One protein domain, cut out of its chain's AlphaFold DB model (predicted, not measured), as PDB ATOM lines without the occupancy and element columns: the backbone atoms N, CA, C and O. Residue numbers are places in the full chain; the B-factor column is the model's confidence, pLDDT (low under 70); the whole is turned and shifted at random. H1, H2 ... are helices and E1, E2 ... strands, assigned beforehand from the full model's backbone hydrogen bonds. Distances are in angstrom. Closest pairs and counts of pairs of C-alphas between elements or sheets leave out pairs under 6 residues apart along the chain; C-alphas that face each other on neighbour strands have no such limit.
ATOM      1  N   ARG A  74     -48.375  32.364 -23.683       94.62
ATOM      2  CA  ARG A  74     -48.692  33.309 -24.750       94.62
ATOM      3  C   ARG A  74     -49.265  34.585 -24.144       94.62
ATOM      4  O   ARG A  74     -50.196  34.518 -23.343       94.62
ATOM      5  N   TYR A  75     -48.768  35.718 -24.617       93.19
ATOM      6  CA  TYR A  75     -49.242  37.055 -24.277       93.19
ATOM      7  C   TYR A  75     -49.715  37.764 -25.544       93.19
ATOM      8  O   TYR A  75     -49.091  37.629 -26.599       93.19
ATOM      9  N   THR A  76     -50.809  38.513 -25.428       91.56
ATOM     10  CA  THR A  76     -51.406  39.303 -26.514       91.56
ATOM     11  C   THR A  76     -51.040  40.774 -26.334       91.56
ATOM     12  O   THR A  76     -51.146  41.295 -25.224       91.56
ATOM     13  N   LEU A  77     -50.632  41.447 -27.411       88.19
ATOM     14  CA  LEU A  77     -50.198  42.845 -27.422       88.19
ATOM     15  C   LEU A  77     -51.293  43.820 -27.914       88.19
ATOM     16  O   LEU A  77     -52.035  43.483 -28.846       88.19
ATOM     17  N   PRO A  78     -51.335  45.062 -27.377       82.19
ATOM     18  CA  PRO A  78     -50.579  45.529 -26.202       82.19
ATOM     19  C   PRO A  78     -51.004  44.741 -24.955       82.19
ATOM     20  O   PRO A  78     -52.159  44.345 -24.894       82.19
ATOM     21  N   GLU A  79     -50.082  44.455 -24.029       64.25
ATOM     22  CA  GLU A  79     -50.280  43.509 -22.911       64.25
ATOM     23  C   GLU A  79     -51.615  43.748 -22.185       64.25
ATOM     24  O   GLU A  79     -51.762  44.705 -21.429       64.25
ATOM     25  N   ARG A  80     -52.615  42.896 -22.455       63.19
ATOM     26  CA  ARG A  80     -53.934  42.959 -21.792       63.19
ATOM     27  C   ARG A  80     -54.026  42.024 -20.587       63.19
ATOM     28  O   ARG A  80     -54.878  42.242 -19.735       63.19
ATOM     29  N   ASP A  81     -53.149  41.020 -20.522       62.91
ATOM     30  CA  ASP A  81     -53.192  39.928 -19.548       62.91
ATOM     31  C   ASP A  81     -51.855  39.807 -18.802       62.91
ATOM     32  O   ASP A  81     -50.845  39.420 -19.390       62.91
ATOM     33  N   GLU A  82     -51.855  40.078 -17.493       67.94
ATOM     34  CA  GLU A  82     -50.650  40.027 -16.640       67.94
ATOM     35  C   GLU A  82     -50.046  38.615 -16.519       67.94
ATOM     36  O   GLU A  82     -48.852  38.457 -16.262       67.94
ATOM     37  N   HIS A  83     -50.854  37.567 -16.710       78.25
ATOM     38  CA  HIS A  83     -50.446  36.180 -16.461       78.25
ATOM     39  C   HIS A  83     -50.195  35.353 -17.730       78.25
ATOM     40  O   HIS A  83     -49.548  34.308 -17.653       78.25
ATOM     41  N   GLY A  84     -50.656  35.823 -18.895       84.12
ATOM     42  CA  GLY A  84     -50.631  35.058 -20.143       84.12
ATOM     43  C   GLY A  84     -51.502  33.793 -20.096       84.12
ATOM     44  O   GLY A  84     -52.101  33.443 -19.080       84.12
ATOM     45  N   ILE A  85     -51.580  33.082 -21.220       91.44
ATOM     46  CA  ILE A  85     -52.299  31.801 -21.326       91.44
ATOM     47  C   ILE A  85     -51.356  30.689 -21.774       91.44
ATOM     48  O   ILE A  85     -50.349  30.963 -22.415       91.44
ATOM     49  N   ASN A  86     -51.671  29.422 -21.490       94.56
ATOM     50  CA  ASN A  86     -50.840  28.307 -21.957       94.56
ATOM     51  C   ASN A  86     -50.693  28.338 -23.484       94.56
ATOM     52  O   ASN A  86     -51.683  28.279 -24.212       94.56
ATOM     53  N   ALA A  87     -49.451  28.406 -23.960       95.88
ATOM     54  CA  ALA A  87     -49.164  28.409 -25.383       95.88
ATOM     55  C   ALA A  87     -49.318  27.002 -25.976       95.88
ATOM     56  O   ALA A  87     -48.890  25.999 -25.396       95.88
ATOM     57  N   LEU A  88     -49.864  26.936 -27.186       97.06
ATOM     58  CA  LEU A  88     -49.776  25.758 -28.040       97.06
ATOM     59  C   LEU A  88     -48.383  25.664 -28.678       97.06
ATOM     60  O   LEU A  88     -47.607  26.622 -28.695       97.06
ATOM     61  N   PHE A  89     -48.057  24.496 -29.238       97.31
ATOM     62  CA  PHE A  89     -46.715  24.285 -29.788       97.31
ATOM     63  C   PHE A  89     -46.482  25.155 -31.021       97.31
ATOM     64  O   PHE A  89     -45.416  25.746 -31.167       97.31
ATOM     65  N   TRP A  90     -47.500  25.293 -31.874       96.12
ATOM     66  CA  TRP A  90     -47.416  26.149 -33.057       96.12
ATOM     67  C   TRP A  90     -47.227  27.631 -32.698       96.12
ATOM     68  O   TRP A  90     -46.496  28.332 -33.389       96.12
ATOM     69  N   GLN A  91     -47.831  28.092 -31.598       96.75
ATOM     70  CA  GLN A  91     -47.720  29.473 -31.111       96.75
ATOM     71  C   GLN A  91     -46.312  29.758 -30.600       96.75
ATOM     72  O   GLN A  91     -45.714  30.781 -30.931       96.75
ATOM     73  N   MET A  92     -45.754  28.816 -29.837       97.38
ATOM     74  CA  MET A  92     -44.352  28.866 -29.437       97.38
ATOM     75  C   MET A  92     -43.442  28.872 -30.672       97.38
ATOM     76  O   MET A  92     -42.593  29.746 -30.803       97.38
ATOM     77  N   ALA A  93     -43.634  27.943 -31.610       96.38
ATOM     78  CA  ALA A  93     -42.819  27.852 -32.820       96.38
ATOM     79  C   ALA A  93     -42.859  29.139 -33.666       96.38
ATOM     80  O   ALA A  93     -41.820  29.563 -34.182       96.38
ATOM     81  N   ALA A  94     -44.032  29.775 -33.775       95.94
ATOM     82  CA  ALA A  94     -44.211  31.054 -34.456       95.94
ATOM     83  C   ALA A  94     -43.421  32.172 -33.761       95.94
ATOM     84  O   ALA A  94     -42.599  32.823 -34.404       95.94
ATOM     85  N   SER A  95     -43.586  32.324 -32.443       96.50
ATOM     86  CA  SER A  95     -42.855  33.318 -31.648       96.50
ATOM     87  C   SER A  95     -41.335  33.143 -31.765       96.50
ATOM     88  O   SER A  95     -40.635  34.093 -32.092       96.50
ATOM     89  N   TYR A  96     -40.813  31.920 -31.631       94.75
ATOM     90  CA  TYR A  96     -39.370  31.645 -31.727       94.75
ATOM     91  C   TYR A  96     -38.792  31.736 -33.148       94.75
ATOM     92  O   TYR A  96     -37.571  31.713 -33.319       94.75
ATOM     93  N   THR A  97     -39.641  31.795 -34.174       94.38
ATOM     94  CA  THR A  97     -39.207  31.995 -35.563       94.38
ATOM     95  C   THR A  97     -39.299  33.459 -35.979       94.38
ATOM     96  O   THR A  97     -38.548  33.886 -36.855       94.38
ATOM     97  N   ALA A  98     -40.187  34.233 -35.356       94.50
ATOM     98  CA  ALA A  98     -40.393  35.627 -35.697       94.50
ATOM     99  C   ALA A  98     -39.218  36.517 -35.239       94.50
ATOM    100  O   ALA A  98     -38.715  36.360 -34.120       94.50
ATOM    101  N   PRO A  99     -38.787  37.492 -36.063       89.44
ATOM    102  CA  PRO A  99     -37.826  38.504 -35.640       89.44
ATOM    103  C   PRO A  99     -38.328  39.246 -34.395       89.44
ATOM    104  O   PRO A  99     -39.425  39.795 -34.388       89.44
ATOM    105  N   GLY A 100     -37.535  39.242 -33.323       89.69
ATOM    106  CA  GLY A 100     -37.910  39.886 -32.058       89.69
ATOM    107  C   GLY A 100     -38.960  39.136 -31.226       89.69
ATOM    108  O   GLY A 100     -39.407  39.670 -30.218       89.69
ATOM    109  N   GLY A 101     -39.347  37.912 -31.601       92.38
ATOM    110  CA  GLY A 101     -40.237  37.072 -30.792       92.38
ATOM    111  C   GLY A 101     -41.738  37.328 -30.975       92.38
ATOM    112  O   GLY A 101     -42.552  36.590 -30.416       92.38
ATOM    113  N   VAL A 102     -42.119  38.346 -31.749       94.75
ATOM    114  CA  VAL A 102     -43.512  38.784 -31.917       94.75
ATOM    115  C   VAL A 102     -44.069  38.288 -33.248       94.75
ATOM    116  O   VAL A 102     -43.498  38.568 -34.298       94.75
ATOM    117  N   TYR A 103     -45.197  37.581 -33.214       95.69
ATOM    118  CA  TYR A 103     -45.916  37.103 -34.400       95.69
ATOM    119  C   TYR A 103     -47.361  37.604 -34.392       95.69
ATOM    120  O   TYR A 103     -47.930  37.835 -33.331       95.69
ATOM    121  N   PHE A 104     -47.972  37.754 -35.565       94.56
ATOM    122  CA  PHE A 104     -49.394  38.073 -35.667       94.56
ATOM    123  C   PHE A 104     -50.222  36.782 -35.625       94.56
ATOM    124  O   PHE A 104     -49.974  35.864 -36.408       94.56
ATOM    125  N   ASP A 105     -51.172  36.694 -34.695       91.56
ATOM    126  CA  ASP A 105     -52.102  35.572 -34.571       91.56
ATOM    127  C   ASP A 105     -53.432  35.942 -35.238       91.56
ATOM    128  O   ASP A 105     -54.214  36.721 -34.692       91.56
ATOM    129  N   GLU A 106     -53.683  35.395 -36.430       89.56
ATOM    130  CA  GLU A 106     -54.889  35.677 -37.219       89.56
ATOM    131  C   GLU A 106     -56.182  35.228 -36.524       89.56
ATOM    132  O   GLU A 106     -57.222  35.844 -36.740       89.56
ATOM    133  N   GLU A 107     -56.133  34.200 -35.664       85.75
ATOM    134  CA  GLU A 107     -57.325  33.705 -34.958       85.75
ATOM    135  C   GLU A 107     -57.816  34.716 -33.912       85.75
ATOM    136  O   GLU A 107     -59.013  34.807 -33.641       85.75
ATOM    137  N   VAL A 108     -56.895  35.491 -33.334       85.12
ATOM    138  CA  VAL A 108     -57.202  36.516 -32.322       85.12
ATOM    139  C   VAL A 108     -57.199  37.924 -32.936       85.12
ATOM    140  O   VAL A 108     -57.790  38.838 -32.371       85.12
ATOM    141  N   GLY A 109     -56.553  38.119 -34.089       90.06
ATOM    142  CA  GLY A 109     -56.411  39.420 -34.750       90.06
ATOM    143  C   GLY A 109     -55.426  40.361 -34.047       90.06
ATOM    144  O   GLY A 109     -55.573  41.580 -34.129       90.06
ATOM    145  N   HIS A 110     -54.436  39.815 -33.337       91.62
ATOM    146  CA  HIS A 110     -53.498  40.583 -32.514       91.62
ATOM    147  C   HIS A 110     -52.056  40.076 -32.642       91.62
ATOM    148  O   HIS A 110     -51.805  38.917 -32.969       91.62
ATOM    149  N   ASN A 111     -51.096  40.952 -32.334       94.00
ATOM    150  CA  ASN A 111     -49.705  40.547 -32.148       94.00
ATOM    151  C   ASN A 111     -49.560  39.777 -30.835       94.00
ATOM    152  O   ASN A 111     -50.093  40.188 -29.808       94.00
ATOM    153  N   CYS A 112     -48.796  38.697 -30.863       94.44
ATOM    154  CA  CYS A 112     -48.590  37.789 -29.752       94.44
ATOM    155  C   CYS A 112     -47.104  37.459 -29.599       94.44
ATOM    156  O   CYS A 112     -46.337  37.478 -30.563       94.44
ATOM    157  N   PHE A 113     -46.698  37.085 -28.392       95.06
ATOM    158  CA  PHE A 113     -45.384  36.497 -28.133       95.06
ATOM    159  C   PHE A 113     -45.496  35.387 -27.085       95.06
ATOM    160  O   PHE A 113     -46.491  35.307 -26.362       95.06
ATOM    161  N   VAL A 114     -44.501  34.500 -27.028       95.81
ATOM    162  CA  VAL A 114     -44.450  33.391 -26.068       95.81
ATOM    163  C   VAL A 114     -43.191  33.492 -25.212       95.81
ATOM    164  O   VAL A 114     -42.098  33.707 -25.729       95.81
ATOM    165  N   GLN A 115     -43.340  33.306 -23.900       93.81
ATOM    166  CA  GLN A 115     -42.233  33.245 -22.940       93.81
ATOM    167  C   GLN A 115     -42.288  31.975 -22.090       93.81
ATOM    168  O   GLN A 115     -43.294  31.268 -22.055       93.81
ATOM    169  N   ASN A 116     -41.200  31.701 -21.363       94.06
ATOM    170  CA  ASN A 116     -41.094  30.610 -20.386       94.06
ATOM    171  C   ASN A 116     -41.344  29.211 -20.973       94.06
ATOM    172  O   ASN A 116     -41.827  28.307 -20.288       94.06
ATOM    173  N   SER A 117     -41.005  29.009 -22.247       96.25
ATOM    174  CA  SER A 117     -41.032  27.691 -22.875       96.25
ATOM    175  C   SER A 117     -40.021  26.754 -22.211       96.25
ATOM    176  O   SER A 117     -38.878  27.132 -21.943       96.25
ATOM    177  N   SER A 118     -40.427  25.509 -21.956       96.38
ATOM    178  CA  SER A 118     -39.544  24.520 -21.333       96.38
ATOM    179  C   SER A 118     -38.367  24.149 -22.244       96.38
ATOM    180  O   SER A 118     -38.473  24.180 -23.473       96.38
ATOM    181  N   LEU A 119     -37.249  23.718 -21.649       95.75
ATOM    182  CA  LEU A 119     -36.088  23.232 -22.408       95.75
ATOM    183  C   LEU A 119     -36.448  22.070 -23.343       95.75
ATOM    184  O   LEU A 119     -35.923  21.996 -24.453       95.75
ATOM    185  N   ASP A 120     -37.353  21.190 -22.916       94.88
ATOM    186  CA  ASP A 120     -37.833  20.076 -23.736       94.88
ATOM    187  C   ASP A 120     -38.590  20.574 -24.968       94.88
ATOM    188  O   ASP A 120     -38.387  20.051 -26.064       94.88
ATOM    189  N   ALA A 121     -39.395  21.631 -24.823       96.25
ATOM    190  CA  ALA A 121     -40.119  22.213 -25.945       96.25
ATOM    191  C   ALA A 121     -39.173  22.865 -26.957       96.25
ATOM    192  O   ALA A 121     -39.325  22.664 -28.161       96.25
ATOM    193  N   LEU A 122     -38.140  23.564 -26.478       95.62
ATOM    194  CA  LEU A 122     -37.119  24.168 -27.336       95.62
ATOM    195  C   LEU A 122     -36.271  23.124 -28.067       95.62
ATOM    196  O   LEU A 122     -35.948  23.306 -29.242       95.62
ATOM    197  N   LYS A 123     -35.910  22.026 -27.391       95.75
ATOM    198  CA  LYS A 123     -35.198  20.900 -28.014       95.75
ATOM    199  C   LYS A 123     -36.051  20.259 -29.104       95.75
ATOM    200  O   LYS A 123     -35.566  20.100 -30.224       95.75
ATOM    201  N   LEU A 124     -37.316  19.965 -28.802       94.88
ATOM    202  CA  LEU A 124     -38.231  19.368 -29.768       94.88
ATOM    203  C   LEU A 124     -38.477  20.296 -30.961       94.88
ATOM    204  O   LEU A 124     -38.431  19.849 -32.100       94.88
ATOM    205  N   PHE A 125     -38.670  21.594 -30.727       95.81
ATOM    206  CA  PHE A 125     -38.812  22.579 -31.798       95.81
ATOM    207  C   PHE A 125     -37.608  22.584 -32.741       95.81
ATOM    208  O   PHE A 125     -37.787  22.483 -33.952       95.81
ATOM    209  N   LYS A 126     -36.381  22.635 -32.207       94.81
ATOM    210  CA  LYS A 126     -35.161  22.584 -33.029       94.81
ATOM    211  C   LYS A 126     -35.076  21.297 -33.853       94.81
ATOM    212  O   LYS A 126     -34.728  21.365 -35.029       94.81
ATOM    213  N   GLN A 127     -35.422  20.158 -33.254       93.62
ATOM    214  CA  GLN A 127     -35.447  18.859 -33.928       93.62
ATOM    215  C   GLN A 127     -36.499  18.806 -35.046       93.62
ATOM    216  O   GLN A 127     -36.186  18.417 -36.165       93.62
ATOM    217  N   LEU A 128     -37.742  19.207 -34.777       91.81
ATOM    218  CA  LEU A 128     -38.806  19.172 -35.786       91.81
ATOM    219  C   LEU A 128     -38.558  20.183 -36.910       91.81
ATOM    220  O   LEU A 128     -38.866  19.899 -38.067       91.81
ATOM    221  N   LYS A 129     -37.946  21.332 -36.592       92.12
ATOM    222  CA  LYS A 129     -37.536  22.338 -37.579       92.12
ATOM    223  C   LYS A 129     -36.490  21.798 -38.544       92.12
ATOM    224  O   LYS A 129     -36.637  21.988 -39.745       92.12
ATOM    225  N   SER A 130     -35.460  21.106 -38.051       91.38
ATOM    226  CA  SER A 130     -34.433  20.516 -38.923       91.38
ATOM    227  C   SER A 130     -34.965  19.368 -39.784       91.38
ATOM    228  O   SER A 130     -34.403  19.090 -40.838       91.38
ATOM    229  N   GLN A 131     -36.061  18.733 -39.363       88.44
ATOM    230  CA  GLN A 131     -36.760  17.678 -40.102       88.44
ATOM    231  C   GLN A 131     -37.873  18.203 -41.026       88.44
ATOM    232  O   GLN A 131     -38.500  17.406 -41.717       88.44
ATOM    233  N   ASN A 132     -38.135  19.516 -41.043       85.62
ATOM    234  CA  ASN A 132     -39.213  20.145 -41.813       85.62
ATOM    235  C   ASN A 132     -40.620  19.574 -41.505       85.62
ATOM    236  O   ASN A 132     -41.419  19.326 -42.406       85.62
TER     237      ASN A 132
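AT A GLANCE: This is residues 74 to 132 of the 134 residues of an uncharacterized protein of Parachlamydiaceae bacterium (UniProt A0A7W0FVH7). A small three-stranded sheet has helix H1 crossing one face, over its middle strand E3, and helix H2 lies beyond H1, off the sheet, at one end of the longest axis. Residues 77 to 88 loop from E1 to H1 and reach the opposite end at Arg 80. The printed part has 59 residues, with E1, H1, E2, E3 and H2 in chain order; the antiparallel sheet runs E1, E3, E2, and the class is mixed, helices and strands. The whole is compact, with a radius of gyration of the C-alphas of 11.6 A, yet elongated, spanning 34 by 20 by 19 A.

IN THESE COORDINATES: Find C-alpha 74 at (-48.692, 33.309, -24.750), where E1, residues 74 to 76, begins its 6.8 A. H1 runs from C-alpha 89 at (-46.715, 24.285, -29.788) to residue 97, 12.2 A. Next come E2, residues 102 to 105, 9.5 A, and E3, residues 110 to 115, 16.5 A. H2, residues 119 to 130, covers 16.8 A and ends at C-alpha 130 at (-34.433, 20.516, -38.923).

HOW THE PARTS SIT: Look at E1 beside E3: N 75 and O 113 are 2.9 A apart, within hydrogen-bond range. E2 and E3 form a hairpin, with N 112 and O 103 at 2.8 A. E1, H1 and E2 make a split strand-helix-strand unit, two strands of one sheet joined through a helix, with E3 between them in the sheet; its crossover is left-handed. H1 is on the sheet at a height of 7.7 A, across the strands at 88 degrees to E3 on the local plane; the closest C-alphas of H1 and E3, Ser 95 and Phe 113, are 5.4 A apart. H2 is not on the sheet. It is close to H1 but not clearly touching, about perpendicular at 74 degrees; their closest C-alphas, Ala 93 and Phe 125, are 6.7 A apart. In H1 and H2 every O i to N i+4 pair is within hydrogen-bond range.

THE WHOLE: The C-alphas farthest apart, Arg 80 and Gln 131, are 35.6 A from each other. The printed part has no cut, and the link from E1 to H1 is long. Look for low confidence at residues 79 to 82, under pLDDT 70.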